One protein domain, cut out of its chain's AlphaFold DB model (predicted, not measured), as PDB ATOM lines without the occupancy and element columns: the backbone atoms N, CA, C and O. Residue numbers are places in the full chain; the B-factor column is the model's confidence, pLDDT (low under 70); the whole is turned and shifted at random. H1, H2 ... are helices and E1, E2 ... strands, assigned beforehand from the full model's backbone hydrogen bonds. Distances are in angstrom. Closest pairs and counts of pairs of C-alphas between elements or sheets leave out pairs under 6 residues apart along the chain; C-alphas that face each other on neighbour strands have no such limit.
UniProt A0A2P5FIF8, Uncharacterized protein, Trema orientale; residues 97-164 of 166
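This is residues 97 to 164 of the 166 residues of an uncharacterized protein of Trema orientale (UniProt A0A2P5FIF8). A small three-stranded antiparallel sheet has one helix, H2, slantwise over one face, while a second and longer helix, H1, lies off the sheet and packs on H2. The loop of the E2 and E3 hairpin makes one end of the longest axis. The printed part has 68 residues, mixed in class, with two named helices and three named strands in the order H1, E1, H2, E2, E3; the sheet's order is E1, E3, E2. It is compact, with a radius of gyration of the C-alphas of 11.1 A, and only just elongated, spanning 35 by 23 by 20 A.

Find C-alpha 122 at (315.656, 163.268, 146.227); from there E1 runs through residues 122 to 128, 16.8 A. E3 is residues 158 to 163, 16.9 A, and ends at C-alpha 163 at (315.725, 158.903, 145.392). E2 is residues 146 to 150. H2 is residues 133 to 142, 14.7 A. H1, residues 105 to 118, begins at C-alpha 105 at (298.567, 161.969, 133.225) and runs 19.9 A.

Look first at inner strand E3: E1 is its antiparallel neighbour at 168 degrees, with N 125 and O 160 2.8 A apart, within hydrogen-bond range. E2 is its other antiparallel neighbour at 165 degrees, with N 148 and O 161 at 2.8 A. H2 is on the sheet at a height of 9.6 A, over E3 and E2, in two layers, a sheet with a helix on one face. E1, H2 and E2 form a split strand-helix-strand unit, two strands running the same way with E3 between them; its crossover is right-handed. H1 is not on the sheet but touches H2 at a steep tilt of 40 degrees, the same way; their closest C-alphas, Gln 112 and Val 142, are 5.2 A apart. In H1 and H2, every O i to N i+4 pair is within hydrogen-bond range.

The two C-alphas farthest apart, Arg 117 and Gly 154, are 35.2 A apart. The printed part has no cut and no long link. Look for pLDDT under 70 at residues 97 to 103, 127 to 132, 153 and 155 to 156.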
ATOM      1  N   SER A  97     308.694 169.151 146.798       53.94
ATOM      2  CA  SER A  97     307.341 168.836 147.273       53.94
ATOM      3  C   SER A  97     306.271 169.206 146.233       53.94
ATOM      4  O   SER A  97     305.623 170.252 146.337       53.94
ATOM      5  N   LEU A  98     306.056 168.361 145.213       56.22
ATOM      6  CA  LEU A  98     304.939 168.526 144.271       56.22
ATOM      7  C   LEU A  98     303.673 167.839 144.795       56.22
ATOM      8  O   LEU A  98     303.407 166.667 144.534       56.22
ATOM      9  N   ILE A  99     302.835 168.623 145.461       56.53
ATOM     10  CA  ILE A  99     301.449 168.259 145.744       56.53
ATOM     11  C   ILE A  99     300.619 168.604 144.514       56.53
ATOM     12  O   ILE A  99     300.452 169.784 144.211       56.53
ATOM     13  N   CYS A 100     300.103 167.597 143.809       51.03
ATOM     14  CA  CYS A 100     298.827 167.656 143.088       51.03
ATOM     15  C   CYS A 100     298.599 166.334 142.346       51.03
ATOM     16  O   CYS A 100     299.260 166.057 141.356       51.03
ATOM     17  N   ARG A 101     297.612 165.544 142.784       60.31
ATOM     18  CA  ARG A 101     296.845 164.587 141.956       60.31
ATOM     19  C   ARG A 101     297.637 163.859 140.850       60.31
ATOM     20  O   ARG A 101     297.294 163.960 139.673       60.31
ATOM     21  N   LEU A 102     298.626 163.054 141.232       66.88
ATOM     22  CA  LEU A 102     299.394 162.193 140.315       66.88
ATOM     23  C   LEU A 102     298.546 161.208 139.483       66.88
ATOM     24  O   LEU A 102     299.049 160.638 138.523       66.88
ATOM     25  N   GLY A 103     297.259 161.032 139.805       64.25
ATOM     26  CA  GLY A 103     296.314 160.273 138.978       64.25
ATOM     27  C   GLY A 103     295.924 160.960 137.660       64.25
ATOM     28  O   GLY A 103     295.235 160.355 136.846       64.25
ATOM     29  N   ASN A 104     296.334 162.215 137.429       75.75
ATOM     30  CA  ASN A 104     296.170 162.883 136.138       75.75
ATOM     31  C   ASN A 104     297.455 162.739 135.293       75.75
ATOM     32  O   ASN A 104     298.502 163.252 135.706       75.75
ATOM     33  N   PRO A 105     297.395 162.142 134.086       76.81
ATOM     34  CA  PRO A 105     298.567 161.969 133.225       76.81
ATOM     35  C   PRO A 105     299.248 163.293 132.846       76.81
ATOM     36  O   PRO A 105     300.471 163.342 132.723       76.81
ATOM     37  N   ALA A 106     298.493 164.391 132.720       80.38
ATOM     38  CA  ALA A 106     299.063 165.711 132.449       80.38
ATOM     39  C   ALA A 106     299.915 166.216 133.624       80.38
ATOM     40  O   ALA A 106     300.975 166.810 133.424       80.38
ATOM     41  N   THR A 107     299.481 165.946 134.857       78.56
ATOM     42  CA  THR A 107     300.227 166.323 136.060       78.56
ATOM     43  C   THR A 107     301.479 165.472 136.228       78.56
ATOM     44  O   THR A 107     302.534 166.008 136.554       78.56
ATOM     45  N   LEU A 108     301.396 164.177 135.917       79.38
ATOM     46  CA  LEU A 108     302.555 163.285 135.920       79.38
ATOM     47  C   LEU A 108     303.592 163.685 134.859       79.38
ATOM     48  O   LEU A 108     304.787 163.700 135.141       79.38
ATOM     49  N   SER A 109     303.147 164.104 133.670       83.06
ATOM     50  CA  SER A 109     304.034 164.658 132.640       83.06
ATOM     51  C   SER A 109     304.704 165.963 133.089       83.06
ATOM     52  O   SER A 109     305.906 166.145 132.897       83.06
ATOM     53  N   ALA A 110     303.959 166.864 133.738       83.88
ATOM     54  CA  ALA A 110     304.521 168.097 134.286       83.88
ATOM     55  C   ALA A 110     305.561 167.819 135.388       83.88
ATOM     56  O   ALA A 110     306.629 168.429 135.374       83.88
ATOM     57  N   LEU A 111     305.280 166.868 136.286       83.75
ATOM     58  CA  LEU A 111     306.222 166.416 137.311       83.75
ATOM     59  C   LEU A 111     307.489 165.834 136.681       83.75
ATOM     60  O   LEU A 111     308.592 166.227 137.046       83.75
ATOM     61  N   GLN A 112     307.337 164.949 135.696       85.81
ATOM     62  CA  GLN A 112     308.464 164.356 134.984       85.81
ATOM     63  C   GLN A 112     309.328 165.432 134.315       85.81
ATOM     64  O   GLN A 112     310.551 165.394 134.412       85.81
ATOM     65  N   ASN A 113     308.707 166.423 133.671       85.50
ATOM     66  CA  ASN A 113     309.430 167.537 133.062       85.50
ATOM     67  C   ASN A 113     310.156 168.398 134.100       85.50
ATOM     68  O   ASN A 113     311.265 168.853 133.832       85.50
ATOM     69  N   LEU A 114     309.556 168.620 135.271       84.81
ATOM     70  CA  LEU A 114     310.189 169.369 136.354       84.81
ATOM     71  C   LEU A 114     311.405 168.618 136.911       84.81
ATOM     72  O   LEU A 114     312.488 169.189 136.972       84.81
ATOM     73  N   ILE A 115     311.242 167.334 137.230       85.31
ATOM     74  CA  ILE A 115     312.325 166.466 137.708       85.31
ATOM     75  C   ILE A 115     313.450 166.409 136.678       85.31
ATOM     76  O   ILE A 115     314.604 166.568 137.037       85.31
ATOM     77  N   ARG A 116     313.142 166.271 135.382       86.25
ATOM     78  CA  ARG A 116     314.168 166.267 134.324       86.25
ATOM     79  C   ARG A 116     314.932 167.582 134.205       86.25
ATOM     80  O   ARG A 116     316.093 167.565 133.823       86.25
ATOM     81  N   ARG A 117     314.277 168.713 134.469       86.31
ATOM     82  CA  ARG A 117     314.903 170.041 134.377       86.31
ATOM     83  C   ARG A 117     315.788 170.353 135.572       86.31
ATOM     84  O   ARG A 117     316.796 171.021 135.403       86.31
ATOM     85  N   VAL A 118     315.359 169.935 136.758       87.06
ATOM     86  CA  VAL A 118     316.053 170.226 138.016       87.06
ATOM     87  C   VAL A 118     317.051 169.122 138.376       87.06
ATOM     88  O   VAL A 118     317.996 169.381 139.108       87.06
ATOM     89  N   SER A 119     316.847 167.911 137.848       86.25
ATOM     90  CA  SER A 119     317.628 166.699 138.131       86.25
ATOM     91  C   SER A 119     317.902 166.498 139.628       86.25
ATOM     92  O   SER A 119     319.061 166.456 140.031       86.25
ATOM     93  N   PRO A 120     316.858 166.426 140.475       86.94
ATOM     94  CA  PRO A 120     317.044 166.233 141.906       86.94
ATOM     95  C   PRO A 120     317.448 164.787 142.226       86.94
ATOM     96  O   PRO A 120     316.931 163.843 141.622       86.94
ATOM     97  N   ASN A 121     318.285 164.618 143.249       86.44
ATOM     98  CA  ASN A 121     318.644 163.298 143.784       86.44
ATOM     99  C   ASN A 121     317.561 162.729 144.714       86.44
ATOM    100  O   ASN A 121     317.484 161.516 144.895       86.44
ATOM    101  N   LEU A 122     316.710 163.596 145.271       87.44
ATOM    102  CA  LEU A 122     315.656 163.268 146.227       87.44
ATOM    103  C   LEU A 122     314.363 164.008 145.862       87.44
ATOM    104  O   LEU A 122     314.378 165.203 145.578       87.44
ATOM    105  N   VAL A 123     313.228 163.315 145.884       86.44
ATOM    106  CA  VAL A 123     311.902 163.895 145.636       86.44
ATOM    107  C   VAL A 123     310.928 163.403 146.694       86.44
ATOM    108  O   VAL A 123     310.768 162.200 146.895       86.44
ATOM    109  N   PHE A 124     310.231 164.339 147.331       86.12
ATOM    110  CA  PHE A 124     309.174 164.052 148.293       86.12
ATOM    111  C   PHE A 124     307.817 164.452 147.714       86.12
ATOM    112  O   PHE A 124     307.640 165.566 147.239       86.12
ATOM    113  N   LEU A 125     306.839 163.557 147.740       83.19
ATOM    114  CA  LEU A 125     305.480 163.811 147.272       83.19
ATOM    115  C   LEU A 125     304.534 163.584 148.447       83.19
ATOM    116  O   LEU A 125     304.408 162.472 148.958       83.19
ATOM    117  N   SER A 126     303.855 164.647 148.865       79.88
ATOM    118  CA  SER A 126     302.814 164.594 149.886       79.88
ATOM    119  C   SER A 126     301.429 164.763 149.262       79.88
ATOM    120  O   SER A 126     301.292 165.214 148.124       79.88
ATOM    121  N   GLU A 127     300.391 164.355 149.991       68.44
ATOM    122  CA  GLU A 127     298.991 164.482 149.566       68.44
ATOM    123  C   GLU A 127     298.629 163.683 148.298       68.44
ATOM    124  O   GLU A 127     297.832 164.106 147.449       68.44
ATOM    125  N   THR A 128     299.218 162.499 148.137       64.38
ATOM    126  CA  THR A 128     298.924 161.640 146.990       64.38
ATOM    127  C   THR A 128     297.754 160.716 147.334       64.38
ATOM    128  O   THR A 128     297.748 160.033 148.343       64.38
ATOM    129  N   ARG A 129     296.705 160.673 146.511       68.31
ATOM    130  CA  ARG A 129     295.653 159.640 146.630       68.31
ATOM    131  C   ARG A 129     295.951 158.464 145.714       68.31
ATOM    132  O   ARG A 129     295.077 158.004 144.983       68.31
ATOM    133  N   LEU A 130     297.217 158.071 145.668       67.56
ATOM    134  CA  LEU A 130     297.647 156.911 144.908       67.56
ATOM    135  C   LEU A 130     297.602 155.702 145.826       67.56
ATOM    136  O   LEU A 130     298.010 155.791 146.974       67.56
ATOM    137  N   VAL A 131     297.080 154.593 145.320       64.50
ATOM    138  CA  VAL A 131     296.988 153.340 146.068       64.50
ATOM    139  C   VAL A 131     297.753 152.275 145.291       64.50
ATOM    140  O   VAL A 131     297.559 152.137 144.078       64.50
ATOM    141  N   GLY A 132     298.608 151.522 145.985       69.25
ATOM    142  CA  GLY A 132     299.260 150.317 145.466       69.25
ATOM    143  C   GLY A 132     300.044 150.525 144.164       69.25
ATOM    144  O   GLY A 132     301.012 151.283 144.116       69.25
ATOM    145  N   ALA A 133     299.621 149.837 143.096       71.25
ATOM    146  CA  ALA A 133     300.343 149.711 141.822       71.25
ATOM    147  C   ALA A 133     300.671 151.043 141.121       71.25
ATOM    148  O   ALA A 133     301.630 151.117 140.351       71.25
ATOM    149  N   TRP A 134     299.912 152.109 141.391       76.06
ATOM    150  CA  TRP A 134     300.184 153.426 140.809       76.06
ATOM    151  C   TRP A 134     301.514 154.014 141.261       76.06
ATOM    152  O   TRP A 134     302.143 154.744 140.496       76.06
ATOM    153  N   THR A 135     301.972 153.689 142.467       74.56
ATOM    154  CA  THR A 135     303.228 154.242 142.968       74.56
ATOM    155  C   THR A 135     304.431 153.684 142.214       74.56
ATOM    156  O   THR A 135     305.340 154.436 141.867       74.56
ATOM    157  N   GLU A 136     304.389 152.403 141.843       80.12
ATOM    158  CA  GLU A 136     305.403 151.784 140.981       80.12
ATOM    159  C   GLU A 136     305.411 152.388 139.570       80.12
ATOM    160  O   GLU A 136     306.473 152.620 138.986       80.12
ATOM    161  N   VAL A 137     304.230 152.709 139.028       82.50
ATOM    162  CA  VAL A 137     304.115 153.408 137.738       82.50
ATOM    163  C   VAL A 137     304.756 154.790 137.819       82.50
ATOM    164  O   VAL A 137     305.564 155.134 136.955       82.50
ATOM    165  N   VAL A 138     304.449 155.561 138.866       81.31
ATOM    166  CA  VAL A 138     305.037 156.891 139.073       81.31
ATOM    167  C   VAL A 138     306.549 156.786 139.193       81.31
ATOM    168  O   VAL A 138     307.240 157.444 138.419       81.31
ATOM    169  N   LYS A 139     307.063 155.917 140.072       84.75
ATOM    170  CA  LYS A 139     308.502 155.686 140.269       84.75
ATOM    171  C   LYS A 139     309.219 155.397 138.946       84.75
ATOM    172  O   LYS A 139     310.196 156.070 138.615       84.75
ATOM    173  N   ARG A 140     308.685 154.469 138.142       83.62
ATOM    174  CA  ARG A 140     309.238 154.130 136.819       83.62
ATOM    175  C   ARG A 140     309.183 155.309 135.850       83.62
ATOM    176  O   ARG A 140     310.122 155.524 135.090       83.62
ATOM    177  N   GLN A 141     308.092 156.067 135.857       82.62
ATOM    178  CA  GLN A 141     307.894 157.169 134.923       82.62
ATOM    179  C   GLN A 141     308.780 158.376 135.244       82.62
ATOM    180  O   GLN A 141     309.250 159.047 134.324       82.62
ATOM    181  N   VAL A 142     309.040 158.645 136.524       82.38
ATOM    182  CA  VAL A 142     309.951 159.722 136.933       82.38
ATOM    183  C   VAL A 142     311.426 159.307 136.945       82.38
ATOM    184  O   VAL A 142     312.280 160.185 136.917       82.38
ATOM    185  N   GLY A 143     311.726 158.007 136.868       86.06
ATOM    186  CA  GLY A 143     313.078 157.494 136.622       86.06
ATOM    187  C   GLY A 143     313.941 157.322 137.871       86.06
ATOM    188  O   GLY A 143     315.161 157.354 137.761       86.06
ATOM    189  N   PHE A 144     313.333 157.140 139.045       87.81
ATOM    190  CA  PHE A 144     314.067 156.857 140.281       87.81
ATOM    191  C   PHE A 144     314.228 155.350 140.503       87.81
ATOM    192  O   PHE A 144     313.283 154.578 140.311       87.81
ATOM    193  N   SER A 145     315.421 154.932 140.934       88.06
ATOM    194  CA  SER A 145     315.733 153.537 141.277       88.06
ATOM    195  C   SER A 145     315.122 153.134 142.615       88.06
ATOM    196  O   SER A 145     314.603 152.021 142.751       88.06
ATOM    197  N   ASN A 146     315.075 154.067 143.567       88.81
ATOM    198  CA  ASN A 146     314.635 153.816 144.929       88.81
ATOM    199  C   ASN A 146     313.393 154.626 145.305       88.81
ATOM    200  O   ASN A 146     313.092 155.675 144.731       88.81
ATOM    201  N   GLY A 147     312.622 154.085 146.247       88.06
ATOM    202  CA  GLY A 147     311.428 154.750 146.734       88.06
ATOM    203  C   GLY A 147     310.823 154.096 147.969       88.06
ATOM    204  O   GLY A 147     310.923 152.884 148.152       88.06
ATOM    205  N   LEU A 148     310.180 154.915 148.792       87.44
ATOM    206  CA  LEU A 148     309.435 154.533 149.984       87.44
ATOM    207  C   LEU A 148     308.018 155.089 149.862       87.44
ATOM    208  O   LEU A 148     307.826 156.280 149.615       87.44
ATOM    209  N   VAL A 149     307.032 154.223 150.069       85.88
ATOM    210  CA  VAL A 149     305.615 154.583 150.053       85.88
ATOM    211  C   VAL A 149     305.067 154.358 151.443       85.88
ATOM    212  O   VAL A 149     305.166 153.255 151.979       85.88
ATOM    213  N   VAL A 150     304.495 155.402 152.026       82.88
ATOM    214  CA  VAL A 150     303.772 155.292 153.288       82.88
ATOM    215  C   VAL A 150     302.294 155.364 152.958       82.88
ATOM    216  O   VAL A 150     301.731 156.447 152.772       82.88
ATOM    217  N   ASP A 151     301.688 154.182 152.858       77.50
ATOM    218  CA  ASP A 151     300.247 154.060 152.718       77.50
ATOM    219  C   ASP A 151     299.563 154.592 153.974       77.50
ATOM    220  O   ASP A 151     299.954 154.330 155.114       77.50
ATOM    221  N   CYS A 152     298.501 155.351 153.751       70.50
ATOM    222  CA  CYS A 152     297.721 155.935 154.817       70.50
ATOM    223  C   CYS A 152     296.529 155.049 155.165       70.50
ATOM    224  O   CYS A 152     295.744 154.667 154.299       70.50
ATOM    225  N   VAL A 153     296.348 154.775 156.456       69.19
ATOM    226  CA  VAL A 153     295.143 154.110 156.962       69.19
ATOM    227  C   VAL A 153     294.089 155.175 157.280       69.19
ATOM    228  O   VAL A 153     294.309 156.058 158.108       69.19
ATOM    229  N   GLY A 154     292.922 155.097 156.638       72.56
ATOM    230  CA  GLY A 154     291.785 155.983 156.910       72.56
ATOM    231  C   GLY A 154     291.663 157.159 155.935       72.56
ATOM    232  O   GLY A 154     291.571 156.956 154.731       72.56
ATOM    233  N   ARG A 155     291.560 158.394 156.452       67.44
ATOM    234  CA  ARG A 155     291.313 159.615 155.646       67.44
ATOM    235  C   ARG A 155     292.582 160.372 155.241       67.44
ATOM    236  O   ARG A 155     292.466 161.446 154.656       67.44
ATOM    237  N   SER A 156     293.754 159.857 155.595       68.25
ATOM    238  CA  SER A 156     295.028 160.514 155.309       68.25
ATOM    239  C   SER A 156     295.473 160.232 153.870       68.25
ATOM    240  O   SER A 156     295.170 159.178 153.316       68.25
ATOM    241  N   ASP A 157     296.176 161.183 153.260       76.00
ATOM    242  CA  ASP A 157     296.708 161.060 151.902       76.00
ATOM    243  C   ASP A 157     298.122 160.443 151.927       76.00
ATOM    244  O   ASP A 157     298.896 160.707 152.844       76.00
ATOM    245  N   VAL A 158     298.464 159.626 150.932       78.44
ATOM    246  CA  VAL A 158     299.715 158.854 150.828       78.44
ATOM    247  C   VAL A 158     300.930 159.760 150.646       78.44
ATOM    248  O   VAL A 158     300.888 160.753 149.902       78.44
ATOM    249  N   LEU A 159     302.025 159.377 151.303       85.00
ATOM    250  CA  LEU A 159     303.339 159.998 151.164       85.00
ATOM    251  C   LEU A 159     304.259 159.095 150.342       85.00
ATOM    252  O   LEU A 159     304.304 157.883 150.554       85.00
ATOM    253  N   ILE A 160     305.011 159.698 149.426       85.25
ATOM    254  CA  ILE A 160     305.976 158.998 148.579       85.25
ATOM    255  C   ILE A 160     307.309 159.734 148.666       85.25
ATOM    256  O   ILE A 160     307.376 160.939 148.444       85.25
ATOM    257  N   LEU A 161     308.377 159.001 148.952       88.06
ATOM    258  CA  LEU A 161     309.752 159.479 148.888       88.06
ATOM    259  C   LEU A 161     310.472 158.711 147.780       88.06
ATOM    260  O   LEU A 161     310.377 157.490 147.743       88.06
ATOM    261  N   LEU A 162     311.170 159.398 146.881       87.75
ATOM    262  CA  LEU A 162     311.903 158.811 145.755       87.75
ATOM    263  C   LEU A 162     313.336 159.342 145.747       87.75
ATOM    264  O   LEU A 162     313.535 160.529 145.992       87.75
ATOM    265  N   TRP A 163     314.319 158.489 145.461       90.06
ATOM    266  CA  TRP A 163     315.725 158.903 145.392       90.06
ATOM    267  C   TRP A 163     316.538 158.078 144.395       90.06
ATOM    268  O   TRP A 163     316.135 156.976 144.003       90.06
ATOM    269  N   GLN A 164     317.641 158.660 143.922       85.81
ATOM    270  CA  GLN A 164     318.627 157.967 143.091       85.81
ATOM    271  C   GLN A 164     319.643 157.239 143.974       85.81
ATOM    272  O   GLN A 164     319.825 157.576 145.141       85.81
TER     273      GLN A 164